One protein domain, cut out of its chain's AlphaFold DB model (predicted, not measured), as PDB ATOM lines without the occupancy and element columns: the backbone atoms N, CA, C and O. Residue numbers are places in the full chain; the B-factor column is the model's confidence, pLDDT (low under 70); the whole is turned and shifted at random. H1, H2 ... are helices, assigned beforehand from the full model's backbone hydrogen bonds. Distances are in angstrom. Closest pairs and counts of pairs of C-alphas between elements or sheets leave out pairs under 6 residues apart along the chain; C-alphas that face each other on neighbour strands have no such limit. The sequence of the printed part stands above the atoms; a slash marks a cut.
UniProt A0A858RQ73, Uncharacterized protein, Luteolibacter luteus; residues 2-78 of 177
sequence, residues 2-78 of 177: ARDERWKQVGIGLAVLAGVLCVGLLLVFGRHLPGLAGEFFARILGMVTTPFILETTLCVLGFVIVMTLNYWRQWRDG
ATOM      1  N   ALA A   2      61.432   2.974  30.293       55.50
ATOM      2  CA  ALA A   2      60.430   3.418  31.288       55.50
ATOM      3  C   ALA A   2      58.947   3.145  30.927       55.50
ATOM      4  O   ALA A   2      58.108   2.984  31.811       55.50
ATOM      5  N   ARG A   3      58.601   3.081  29.631       62.91
ATOM      6  CA  ARG A   3      57.234   2.766  29.177       62.91
ATOM      7  C   ARG A   3      56.860   1.310  29.472       62.91
ATOM      8  O   ARG A   3      55.761   1.067  29.954       62.91
ATOM      9  N   ASP A   4      57.777   0.373  29.242       71.50
ATOM     10  CA  ASP A   4      57.528  -1.065  29.414       71.50
ATOM     11  C   ASP A   4      57.384  -1.442  30.898       71.50
ATOM     12  O   ASP A   4      56.566  -2.291  31.243       71.50
ATOM     13  N   GLU A   5      58.106  -0.749  31.786       72.38
ATOM     14  CA  GLU A   5      57.992  -0.900  33.245       72.38
ATOM     15  C   GLU A   5      56.582  -0.540  33.750       72.38
ATOM     16  O   GLU A   5      55.975  -1.284  34.522       72.38
ATOM     17  N   ARG A   6      56.018   0.572  33.255       73.88
ATOM     18  CA  ARG A   6      54.671   1.041  33.633       73.88
ATOM     19  C   ARG A   6      53.586   0.083  33.148       73.88
ATOM     20  O   ARG A   6      52.655  -0.205  33.894       73.88
ATOM     21  N   TRP A   7      53.713  -0.455  31.935       78.19
ATOM     22  CA  TRP A   7      52.766  -1.446  31.410       78.19
ATOM     23  C   TRP A   7      52.791  -2.761  32.195       78.19
ATOM     24  O   TRP A   7      51.734  -3.345  32.423       78.19
ATOM     25  N   LYS A   8      53.962  -3.197  32.677       75.38
ATOM     26  CA  LYS A   8      54.071  -4.366  33.566       75.38
ATOM     27  C   LYS A   8      53.375  -4.125  34.906       75.38
ATOM     28  O   LYS A   8      52.617  -4.981  35.350       75.38
ATOM     29  N   GLN A   9      53.566  -2.954  35.514       76.56
ATOM     30  CA  GLN A   9      52.891  -2.591  36.769       76.56
ATOM     31  C   GLN A   9      51.366  -2.517  36.608       76.56
ATOM     32  O   GLN A   9      50.635  -3.054  37.439       76.56
ATOM     33  N   VAL A  10      50.885  -1.920  35.514       82.69
ATOM     34  CA  VAL A  10      49.449  -1.886  35.188       82.69
ATOM     35  C   VAL A  10      48.908  -3.298  34.960       82.69
ATOM     36  O   VAL A  10      47.841  -3.626  35.471       82.69
ATOM     37  N   GLY A  11      49.655  -4.157  34.258       85.88
ATOM     38  CA  GLY A  11      49.274  -5.552  34.034       85.88
ATOM     39  C   GLY A  11      49.148  -6.352  35.331       85.88
ATOM     40  O   GLY A  11      48.166  -7.068  35.516       85.88
ATOM     41  N   ILE A  12      50.093  -6.185  36.259       82.62
ATOM     42  CA  ILE A  12      50.053  -6.849  37.569       82.62
ATOM     43  C   ILE A  12      48.873  -6.334  38.403       82.62
ATOM     44  O   ILE A  12      48.124  -7.135  38.957       82.62
ATOM     45  N   GLY A  13      48.655  -5.016  38.444       82.31
ATOM     46  CA  GLY A  13      47.511  -4.428  39.148       82.31
ATOM     47  C   GLY A  13      46.167  -4.926  38.604       82.31
ATOM     48  O   GLY A  13      45.283  -5.298  39.375       82.31
ATOM     49  N   LEU A  14      46.036  -5.010  37.276       87.44
ATOM     50  CA  LEU A  14      44.845  -5.546  36.615       87.44
ATOM     51  C   LEU A  14      44.633  -7.032  36.941       87.44
ATOM     52  O   LEU A  14      43.504  -7.442  37.199       87.44
ATOM     53  N   ALA A  15      45.703  -7.832  36.965       85.88
ATOM     54  CA  ALA A  15      45.631  -9.253  37.298       85.88
ATOM     55  C   ALA A  15      45.166  -9.484  38.743       85.88
ATOM     56  O   ALA A  15      44.318 -10.342  38.988       85.88
ATOM     57  N   VAL A  16      45.664  -8.687  39.693       85.25
ATOM     58  CA  VAL A  16      45.236  -8.743  41.097       85.25
ATOM     59  C   VAL A  16      43.757  -8.372  41.235       85.25
ATOM     60  O   VAL A  16      42.998  -9.113  41.858       85.25
ATOM     61  N   LEU A  17      43.322  -7.276  40.602       85.50
ATOM     62  CA  LEU A  17      41.913  -6.861  40.578       85.50
ATOM     63  C   LEU A  17      41.005  -7.938  39.975       85.50
ATOM     64  O   LEU A  17      39.964  -8.262  40.549       85.50
ATOM     65  N   ALA A  18      41.412  -8.527  38.849       90.12
ATOM     66  CA  ALA A  18      40.683  -9.615  38.210       90.12
ATOM     67  C   ALA A  18      40.602 -10.857  39.112       90.12
ATOM     68  O   ALA A  18      39.553 -11.496  39.174       90.12
ATOM     69  N   GLY A  19      41.671 -11.174  39.848       88.38
ATOM     70  CA  GLY A  19      41.696 -12.266  40.820       88.38
ATOM     71  C   GLY A  19      40.696 -12.059  41.958       88.38
ATOM     72  O   GLY A  19      39.886 -12.945  42.227       88.38
ATOM     73  N   VAL A  20      40.688 -10.872  42.572       86.44
ATOM     74  CA  VAL A  20      39.732 -10.524  43.640       86.44
ATOM     75  C   VAL A  20      38.292 -10.589  43.128       86.44
ATOM     76  O   VAL A  20      37.430 -11.184  43.778       86.44
ATOM     77  N   LEU A  21      38.036 -10.041  41.937       89.25
ATOM     78  CA  LEU A  21      36.722 -10.098  41.300       89.25
ATOM     79  C   LEU A  21      36.285 -11.547  41.033       89.25
ATOM     80  O   LEU A  21      35.149 -11.907  41.326       89.25
ATOM     81  N   CYS A  22      37.186 -12.385  40.517       92.25
ATOM     82  CA  CYS A  22      36.916 -13.793  40.236       92.25
ATOM     83  C   CYS A  22      36.543 -14.561  41.511       92.25
ATOM     84  O   CYS A  22      35.533 -15.259  41.533       92.25
ATOM     85  N   VAL A  23      37.291 -14.370  42.603       87.25
ATOM     86  CA  VAL A  23      36.979 -14.983  43.905       87.25
ATOM     87  C   VAL A  23      35.610 -14.525  44.415       87.25
ATOM     88  O   VAL A  23      34.808 -15.357  44.840       87.25
ATOM     89  N   GLY A  24      35.299 -13.229  44.316       86.38
ATOM     90  CA  GLY A  24      33.981 -12.702  44.680       86.38
ATOM     91  C   GLY A  24      32.849 -13.334  43.863       86.38
ATOM     92  O   GLY A  24      31.850 -13.781  44.425       86.38
ATOM     93  N   LEU A  25      33.029 -13.446  42.544       89.62
ATOM     94  CA  LEU A  25      32.060 -14.084  41.650       89.62
ATOM     95  C   LEU A  25      31.872 -15.573  41.960       89.62
ATOM     96  O   LEU A  25      30.741 -16.050  41.940       89.62
ATOM     97  N   LEU A  26      32.942 -16.298  42.296       89.25
ATOM     98  CA  LEU A  26      32.864 -17.707  42.692       89.25
ATOM     99  C   LEU A  26      32.074 -17.896  43.989       89.25
ATOM    100  O   LEU A  26      31.262 -18.814  44.073       89.25
ATOM    101  N   LEU A  27      32.255 -17.017  44.979       87.25
ATOM    102  CA  LEU A  27      31.479 -17.055  46.223       87.25
ATOM    103  C   LEU A  27      29.994 -16.757  45.977       87.25
ATOM    104  O   LEU A  27      29.123 -17.443  46.517       87.25
ATOM    105  N   VAL A  28      29.695 -15.772  45.123       88.81
ATOM    106  CA  VAL A  28      28.316 -15.444  44.729       88.81
ATOM    107  C   VAL A  28      27.681 -16.595  43.953       88.81
ATOM    108  O   VAL A  28      26.542 -16.955  44.234       88.81
ATOM    109  N   PHE A  29      28.404 -17.211  43.019       90.69
ATOM    110  CA  PHE A  29      27.916 -18.369  42.271       90.69
ATOM    111  C   PHE A  29      27.703 -19.585  43.181       90.69
ATOM    112  O   PHE A  29      26.674 -20.252  43.089       90.69
ATOM    113  N   GLY A  30      28.619 -19.825  44.124       87.56
ATOM    114  CA  GLY A  30      28.515 -20.891  45.121       87.56
ATOM    115  C   GLY A  30      27.238 -20.807  45.962       87.56
ATOM    116  O   GLY A  30      26.653 -21.839  46.279       87.56
ATOM    117  N   ARG A  31      26.736 -19.592  46.237       89.19
ATOM    118  CA  ARG A  31      25.443 -19.355  46.912       89.19
ATOM    119  C   ARG A  31      24.254 -19.983  46.178       89.19
ATOM    120  O   ARG A  31      23.255 -20.317  46.808       89.19
ATOM    121  N   HIS A  32      24.331 -20.092  44.855       90.12
ATOM    122  CA  HIS A  32      23.247 -20.603  44.018       90.12
ATOM    123  C   HIS A  32      23.255 -22.132  43.877       90.12
ATOM    124  O   HIS A  32      22.357 -22.684  43.241       90.12
ATOM    125  N   LEU A  33      24.231 -22.827  44.472       91.69
ATOM    126  CA  LEU A  33      24.262 -24.287  44.479       91.69
ATOM    127  C   LEU A  33      23.142 -24.855  45.370       91.69
ATOM    128  O   LEU A  33      22.906 -24.345  46.464       91.69
ATOM    129  N   PRO A  34      22.450 -25.924  44.949       89.75
ATOM    130  CA  PRO A  34      21.430 -26.556  45.775       89.75
ATOM    131  C   PRO A  34      22.046 -27.317  46.962       89.75
ATOM    132  O   PRO A  34      23.137 -27.882  46.873       89.75
ATOM    133  N   GLY A  35      21.308 -27.380  48.073       92.25
ATOM    134  CA  GLY A  35      21.667 -28.169  49.256       92.25
ATOM    135  C   GLY A  35      22.654 -27.484  50.209       92.25
ATOM    136  O   GLY A  35      22.779 -26.261  50.242       92.25
ATOM    137  N   LEU A  36      23.358 -28.298  51.004       92.31
ATOM    138  CA  LEU A  36      24.256 -27.849  52.078       92.31
ATOM    139  C   LEU A  36      25.374 -26.916  51.579       92.31
ATOM    140  O   LEU A  36      25.771 -25.993  52.284       92.31
ATOM    141  N   ALA A  37      25.867 -27.140  50.356       87.50
ATOM    142  CA  ALA A  37      26.924 -26.328  49.760       87.50
ATOM    143  C   ALA A  37      26.483 -24.868  49.556       87.50
ATOM    144  O   ALA A  37      27.217 -23.955  49.927       87.50
ATOM    145  N   GLY A  38      25.273 -24.636  49.037       90.50
ATOM    146  CA  GLY A  38      24.744 -23.282  48.852       90.50
ATOM    147  C   GLY A  38      24.527 -22.548  50.167       90.50
ATOM    148  O   GLY A  38      24.881 -21.377  50.286       90.50
ATOM    149  N   GLU A  39      24.014 -23.246  51.185       92.19
ATOM    150  CA  GLU A  39      23.836 -22.671  52.521       92.19
ATOM    151  C   GLU A  39      25.182 -22.314  53.172       92.19
ATOM    152  O   GLU A  39      25.324 -21.247  53.773       92.19
ATOM    153  N   PHE A  40      26.197 -23.163  52.998       92.00
ATOM    154  CA  PHE A  40      27.560 -22.892  53.449       92.00
ATOM    155  C   PHE A  40      28.148 -21.638  52.784       92.00
ATOM    156  O   PHE A  40      28.596 -20.729  53.486       92.00
ATOM    157  N   PHE A  41      28.082 -21.533  51.450       90.62
ATOM    158  CA  PHE A  41      28.557 -20.346  50.730       90.62
ATOM    159  C   PHE A  41      27.756 -19.090  51.082       90.62
ATOM    160  O   PHE A  41      28.345 -18.023  51.225       90.62
ATOM    161  N   ALA A  42      26.440 -19.200  51.290       87.75
ATOM    162  CA  ALA A  42      25.605 -18.083  51.725       87.75
ATOM    163  C   ALA A  42      26.020 -17.554  53.108       87.75
ATOM    164  O   ALA A  42      26.101 -16.340  53.304       87.75
ATOM    165  N   ARG A  43      26.327 -18.451  54.055       91.56
ATOM    166  CA  ARG A  43      26.805 -18.081  55.397       91.56
ATOM    167  C   ARG A  43      28.189 -17.436  55.353       91.56
ATOM    168  O   ARG A  43      28.391 -16.411  56.000       91.56
ATOM    169  N   ILE A  44      29.117 -17.996  54.574       90.06
ATOM    170  CA  ILE A  44      30.450 -17.407  54.377       90.06
ATOM    171  C   ILE A  44      30.336 -16.028  53.741       90.06
ATOM    172  O   ILE A  44      30.939 -15.084  54.240       90.06
ATOM    173  N   LEU A  45      29.541 -15.890  52.678       89.44
ATOM    174  CA  LEU A  45      29.346 -14.612  52.006       89.44
ATOM    175  C   LEU A  45      28.779 -13.574  52.982       89.44
ATOM    176  O   LEU A  45      29.322 -12.480  53.080       89.44
ATOM    177  N   GLY A  46      27.766 -13.945  53.772       87.62
ATOM    178  CA  GLY A  46      27.212 -13.084  54.817       87.62
ATOM    179  C   GLY A  46      28.268 -12.618  55.822       87.62
ATOM    180  O   GLY A  46      28.378 -11.424  56.079       87.62
ATOM    181  N   MET A  47      29.102 -13.534  56.325       90.50
ATOM    182  CA  MET A  47      30.190 -13.217  57.256       90.50
ATOM    183  C   MET A  47      31.243 -12.286  56.632       90.50
ATOM    184  O   MET A  47      31.609 -11.279  57.236       90.50
ATOM    185  N   VAL A  48      31.706 -12.591  55.420       87.31
ATOM    186  CA  VAL A  48      32.762 -11.834  54.728       87.31
ATOM    187  C   VAL A  48      32.286 -10.441  54.313       87.31
ATOM    188  O   VAL A  48      33.078  -9.508  54.319       87.31
ATOM    189  N   THR A  49      30.996 -10.265  54.010       87.00
ATOM    190  CA  THR A  49      30.415  -8.949  53.675       87.00
ATOM    191  C   THR A  49      30.180  -8.038  54.883       87.00
ATOM    192  O   THR A  49      29.758  -6.896  54.705       87.00
ATOM    193  N   THR A  50      30.443  -8.504  56.109       92.88
ATOM    194  CA  THR A  50      30.348  -7.631  57.286       92.88
ATOM    195  C   THR A  50      31.392  -6.510  57.196       92.88
ATOM    196  O   THR A  50      32.534  -6.794  56.823       92.88
ATOM    197  N   PRO A  51      31.054  -5.250  57.551       88.38
ATOM    198  CA  PRO A  51      31.950  -4.105  57.350       88.38
ATOM    199  C   PRO A  51      33.348  -4.321  57.939       88.38
ATOM    200  O   PRO A  51      34.351  -4.128  57.262       88.38
ATOM    201  N   PHE A  52      33.417  -4.844  59.166       92.12
ATOM    202  CA  PHE A  52      34.682  -5.083  59.855       92.12
ATOM    203  C   PHE A  52      35.553  -6.153  59.175       92.12
ATOM    204  O   PHE A  52      36.757  -5.952  58.999       92.12
ATOM    205  N   ILE A  53      34.971  -7.294  58.782       90.44
ATOM    206  CA  ILE A  53      35.733  -8.383  58.152       90.44
ATOM    207  C   ILE A  53      36.163  -7.982  56.743       90.44
ATOM    208  O   ILE A  53      37.310  -8.224  56.368       90.44
ATOM    209  N   LEU A  54      35.285  -7.335  55.979       88.94
ATOM    210  CA  LEU A  54      35.590  -6.873  54.630       88.94
ATOM    211  C   LEU A  54      36.746  -5.866  54.629       88.94
ATOM    212  O   LEU A  54      37.715  -6.037  53.893       88.94
ATOM    213  N   GLU A  55      36.694  -4.855  55.493       90.94
ATOM    214  CA  GLU A  55      37.764  -3.859  55.605       90.94
ATOM    215  C   GLU A  55      39.084  -4.488  56.065       90.94
ATOM    216  O   GLU A  55      40.132  -4.248  55.462       90.94
ATOM    217  N   THR A  56      39.040  -5.346  57.089       91.69
ATOM    218  CA  THR A  56      40.241  -6.012  57.620       91.69
ATOM    219  C   THR A  56      40.885  -6.915  56.569       91.69
ATOM    220  O   THR A  56      42.101  -6.884  56.383       91.69
ATOM    221  N   THR A  57      40.084  -7.699  55.844       89.00
ATOM    222  CA  THR A  57      40.592  -8.599  54.800       89.00
ATOM    223  C   THR A  57      41.171  -7.832  53.619       89.00
ATOM    224  O   THR A  57      42.239  -8.205  53.141       89.00
ATOM    225  N   LEU A  58      40.545  -6.731  53.190       88.31
ATOM    226  CA  LEU A  58      41.098  -5.858  52.151       88.31
ATOM    227  C   LEU A  58      42.397  -5.178  52.597       88.31
ATOM    228  O   LEU A  58      43.335  -5.090  51.805       88.31
ATOM    229  N   CYS A  59      42.483  -4.745  53.857       90.56
ATOM    230  CA  CYS A  59      43.694  -4.153  54.423       90.56
ATOM    231  C   CYS A  59      44.854  -5.160  54.440       90.56
ATOM    232  O   CYS A  59      45.931  -4.881  53.910       90.56
ATOM    233  N   VAL A  60      44.616  -6.366  54.967       92.19
ATOM    234  CA  VAL A  60      45.613  -7.447  54.993       92.19
ATOM    235  C   VAL A  60      46.009  -7.856  53.576       92.19
ATOM    236  O   VAL A  60      47.196  -7.987  53.291       92.19
ATOM    237  N   LEU A  61      45.044  -8.013  52.667       87.75
ATOM    238  CA  LEU A  61      45.310  -8.355  51.271       87.75
ATOM    239  C   LEU A  61      46.178  -7.286  50.597       87.75
ATOM    240  O   LEU A  61      47.179  -7.621  49.968       87.75
ATOM    241  N   GLY A  62      45.831  -6.008  50.763       88.75
ATOM    242  CA  GLY A  62      46.609  -4.885  50.246       88.75
ATOM    243  C   GLY A  62      48.039  -4.885  50.782       88.75
ATOM    244  O   GLY A  62      48.986  -4.766  50.006       88.75
ATOM    245  N   PHE A  63      48.209  -5.104  52.087       93.56
ATOM    246  CA  PHE A  63      49.525  -5.208  52.712       93.56
ATOM    247  C   PHE A  63      50.351  -6.373  52.145       93.56
ATOM    248  O   PHE A  63      51.507  -6.183  51.765       93.56
ATOM    249  N   VAL A  64      49.754  -7.563  52.015       91.69
ATOM    250  CA  VAL A  64      50.411  -8.749  51.440       91.69
ATOM    251  C   VAL A  64      50.819  -8.511  49.986       91.69
ATOM    252  O   VAL A  64      51.925  -8.892  49.596       91.69
ATOM    253  N   ILE A  65      49.969  -7.862  49.185       86.69
ATOM    254  CA  ILE A  65      50.288  -7.499  47.799       86.69
ATOM    255  C   ILE A  65      51.499  -6.569  47.767       86.69
ATOM    256  O   ILE A  65      52.457  -6.854  47.054       86.69
ATOM    257  N   VAL A  66      51.492  -5.490  48.555       88.81
ATOM    258  CA  VAL A  66      52.609  -4.533  48.601       88.81
ATOM    259  C   VAL A  66      53.904  -5.231  49.008       88.81
ATOM    260  O   VAL A  66      54.920  -5.056  48.339       88.81
ATOM    261  N   MET A  67      53.868  -6.069  50.045       90.12
ATOM    262  CA  MET A  67      55.036  -6.835  50.483       90.12
ATOM    263  C   MET A  67      55.544  -7.793  49.413       90.12
ATOM    264  O   MET A  67      56.743  -7.844  49.160       90.12
ATOM    265  N   THR A  68      54.645  -8.499  48.734       86.69
ATOM    266  CA  THR A  68      55.016  -9.448  47.681       86.69
ATOM    267  C   THR A  68      55.615  -8.731  46.473       86.69
ATOM    268  O   THR A  68      56.622  -9.178  45.932       86.69
ATOM    269  N   LEU A  69      55.040  -7.596  46.062       85.06
ATOM    270  CA  LEU A  69      55.588  -6.775  44.982       85.06
ATOM    271  C   LEU A  69      56.951  -6.200  45.351       85.06
ATOM    272  O   LEU A  69      57.852  -6.205  44.514       85.06
ATOM    273  N   ASN A  70      57.110  -5.729  46.589       85.31
ATOM    274  CA  ASN A  70      58.375  -5.184  47.060       85.31
ATOM    275  C   ASN A  70      59.459  -6.269  47.110       85.31
ATOM    276  O   ASN A  70      60.549  -6.077  46.584       85.31
ATOM    277  N   TYR A  71      59.125  -7.447  47.639       85.62
ATOM    278  CA  TYR A  71      60.027  -8.596  47.677       85.62
ATOM    279  C   TYR A  71      60.406  -9.087  46.274       85.62
ATOM    280  O   TYR A  71      61.573  -9.345  45.989       85.62
ATOM    281  N   TRP A  72      59.436  -9.167  45.357       83.44
ATOM    282  CA  TRP A  72      59.695  -9.539  43.965       83.44
ATOM    283  C   TRP A  72      60.590  -8.519  43.252       83.44
ATOM    284  O   TRP A  72      61.493  -8.911  42.510       83.44
ATOM    285  N   ARG A  73      60.380  -7.219  43.503       81.69
ATOM    286  CA  ARG A  73      61.248  -6.150  42.995       81.69
ATOM    287  C   ARG A  73      62.665  -6.294  43.548       81.69
ATOM    288  O   ARG A  73      63.597  -6.284  42.756       81.69
ATOM    289  N   GLN A  74      62.819  -6.493  44.855       82.44
ATOM    290  CA  GLN A  74      64.124  -6.687  45.493       82.44
ATOM    291  C   GLN A  74      64.865  -7.899  44.911       82.44
ATOM    292  O   GLN A  74      66.054  -7.822  44.619       82.44
ATOM    293  N   TRP A  75      64.162  -9.009  44.665       80.25
ATOM    294  CA  TRP A  75      64.763 -10.196  44.056       80.25
ATOM    295  C   TRP A  75      65.210  -9.974  42.604       80.25
ATOM    296  O   TRP A  75      66.228 -10.522  42.183       80.25
ATOM    297  N   ARG A  76      64.462  -9.178  41.827       79.50
ATOM    298  CA  ARG A  76      64.765  -8.907  40.413       79.50
ATOM    299  C   ARG A  76      65.842  -7.837  40.228       79.50
ATOM    300  O   ARG A  76      66.701  -7.993  39.364       79.50
ATOM    301  N   ASP A  77      65.754  -6.753  40.991       78.19
ATOM    302  CA  ASP A  77      66.562  -5.544  40.800       78.19
ATOM    303  C   ASP A  77      67.808  -5.525  41.713       78.19
ATOM    304  O   ASP A  77      68.735  -4.751  41.472       78.19
ATOM    305  N   GLY A  78      67.880  -6.441  42.687       69.00
ATOM    306  CA  GLY A  78      68.971  -6.550  43.655       69.00
ATOM    307  C   GLY A  78      68.770  -5.646  44.871       69.00
ATOM    308  O   GLY A  78      67.835  -4.847  44.928       69.00
TER     309      GLY A  78
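This is residues 2 to 78 of the 177 residues of an uncharacterized protein of Luteolibacter luteus (UniProt A0A858RQ73). An open, loose U of helices: the long helix H1 makes one arm, the short helix H2 crosses the closed end, and the long helix H3 comes back as the other arm, near H1 but touching no helix. The arms make the length, and residues 2 to 8 and 70 to 78 stick out at the open end. The 77 printed residues hold three named helices, in the order H1, H2, H3, and no named strand; the class is all helix. The whole is only just loose, close to extended, with a radius of gyration of the C-alphas of 16.8 A, and spans 52 by 23 by 19 A.

H1, residues 2 to 30, touches H2, residues 36 to 48, with residues 27 to 30 alone. The closest C-alphas of the two are those of Gly 30 and Phe 41, 5.6 A apart. H1 and H2 stand at a steep tilt of 51 degrees and run opposite ways. H2 and H3, residues 51 to 77, are close but not clearly touching, with the C-alphas of Val 48 and Leu 54 the closest at 5.7 A. Their lines are about perpendicular, at 82 degrees. H1 and H3 are near each other, with 6 pairs of C-alphas within 10 A and no pair within 8 A. In H2 and H3 every O i to N i+4 pair is within hydrogen-bond range; in H1 it is 24 of 25.

H1 begins at C-alpha 2 (60.430, 3.418, 31.288) and measures 42.4 A from first to last C-alpha. H3 measures 38.4 A and ends at C-alpha 77 (66.562, -5.544, 40.800). H2 measures 18.3 A, from C-alpha 36 (24.256, -27.849, 52.078).

The C-alphas of Ala 2 and Gly 35 are the two farthest apart, at 53.1 A. The printed part has no cut, and both links are tight. Residues 2 to 3 and 78 have pLDDT under 70.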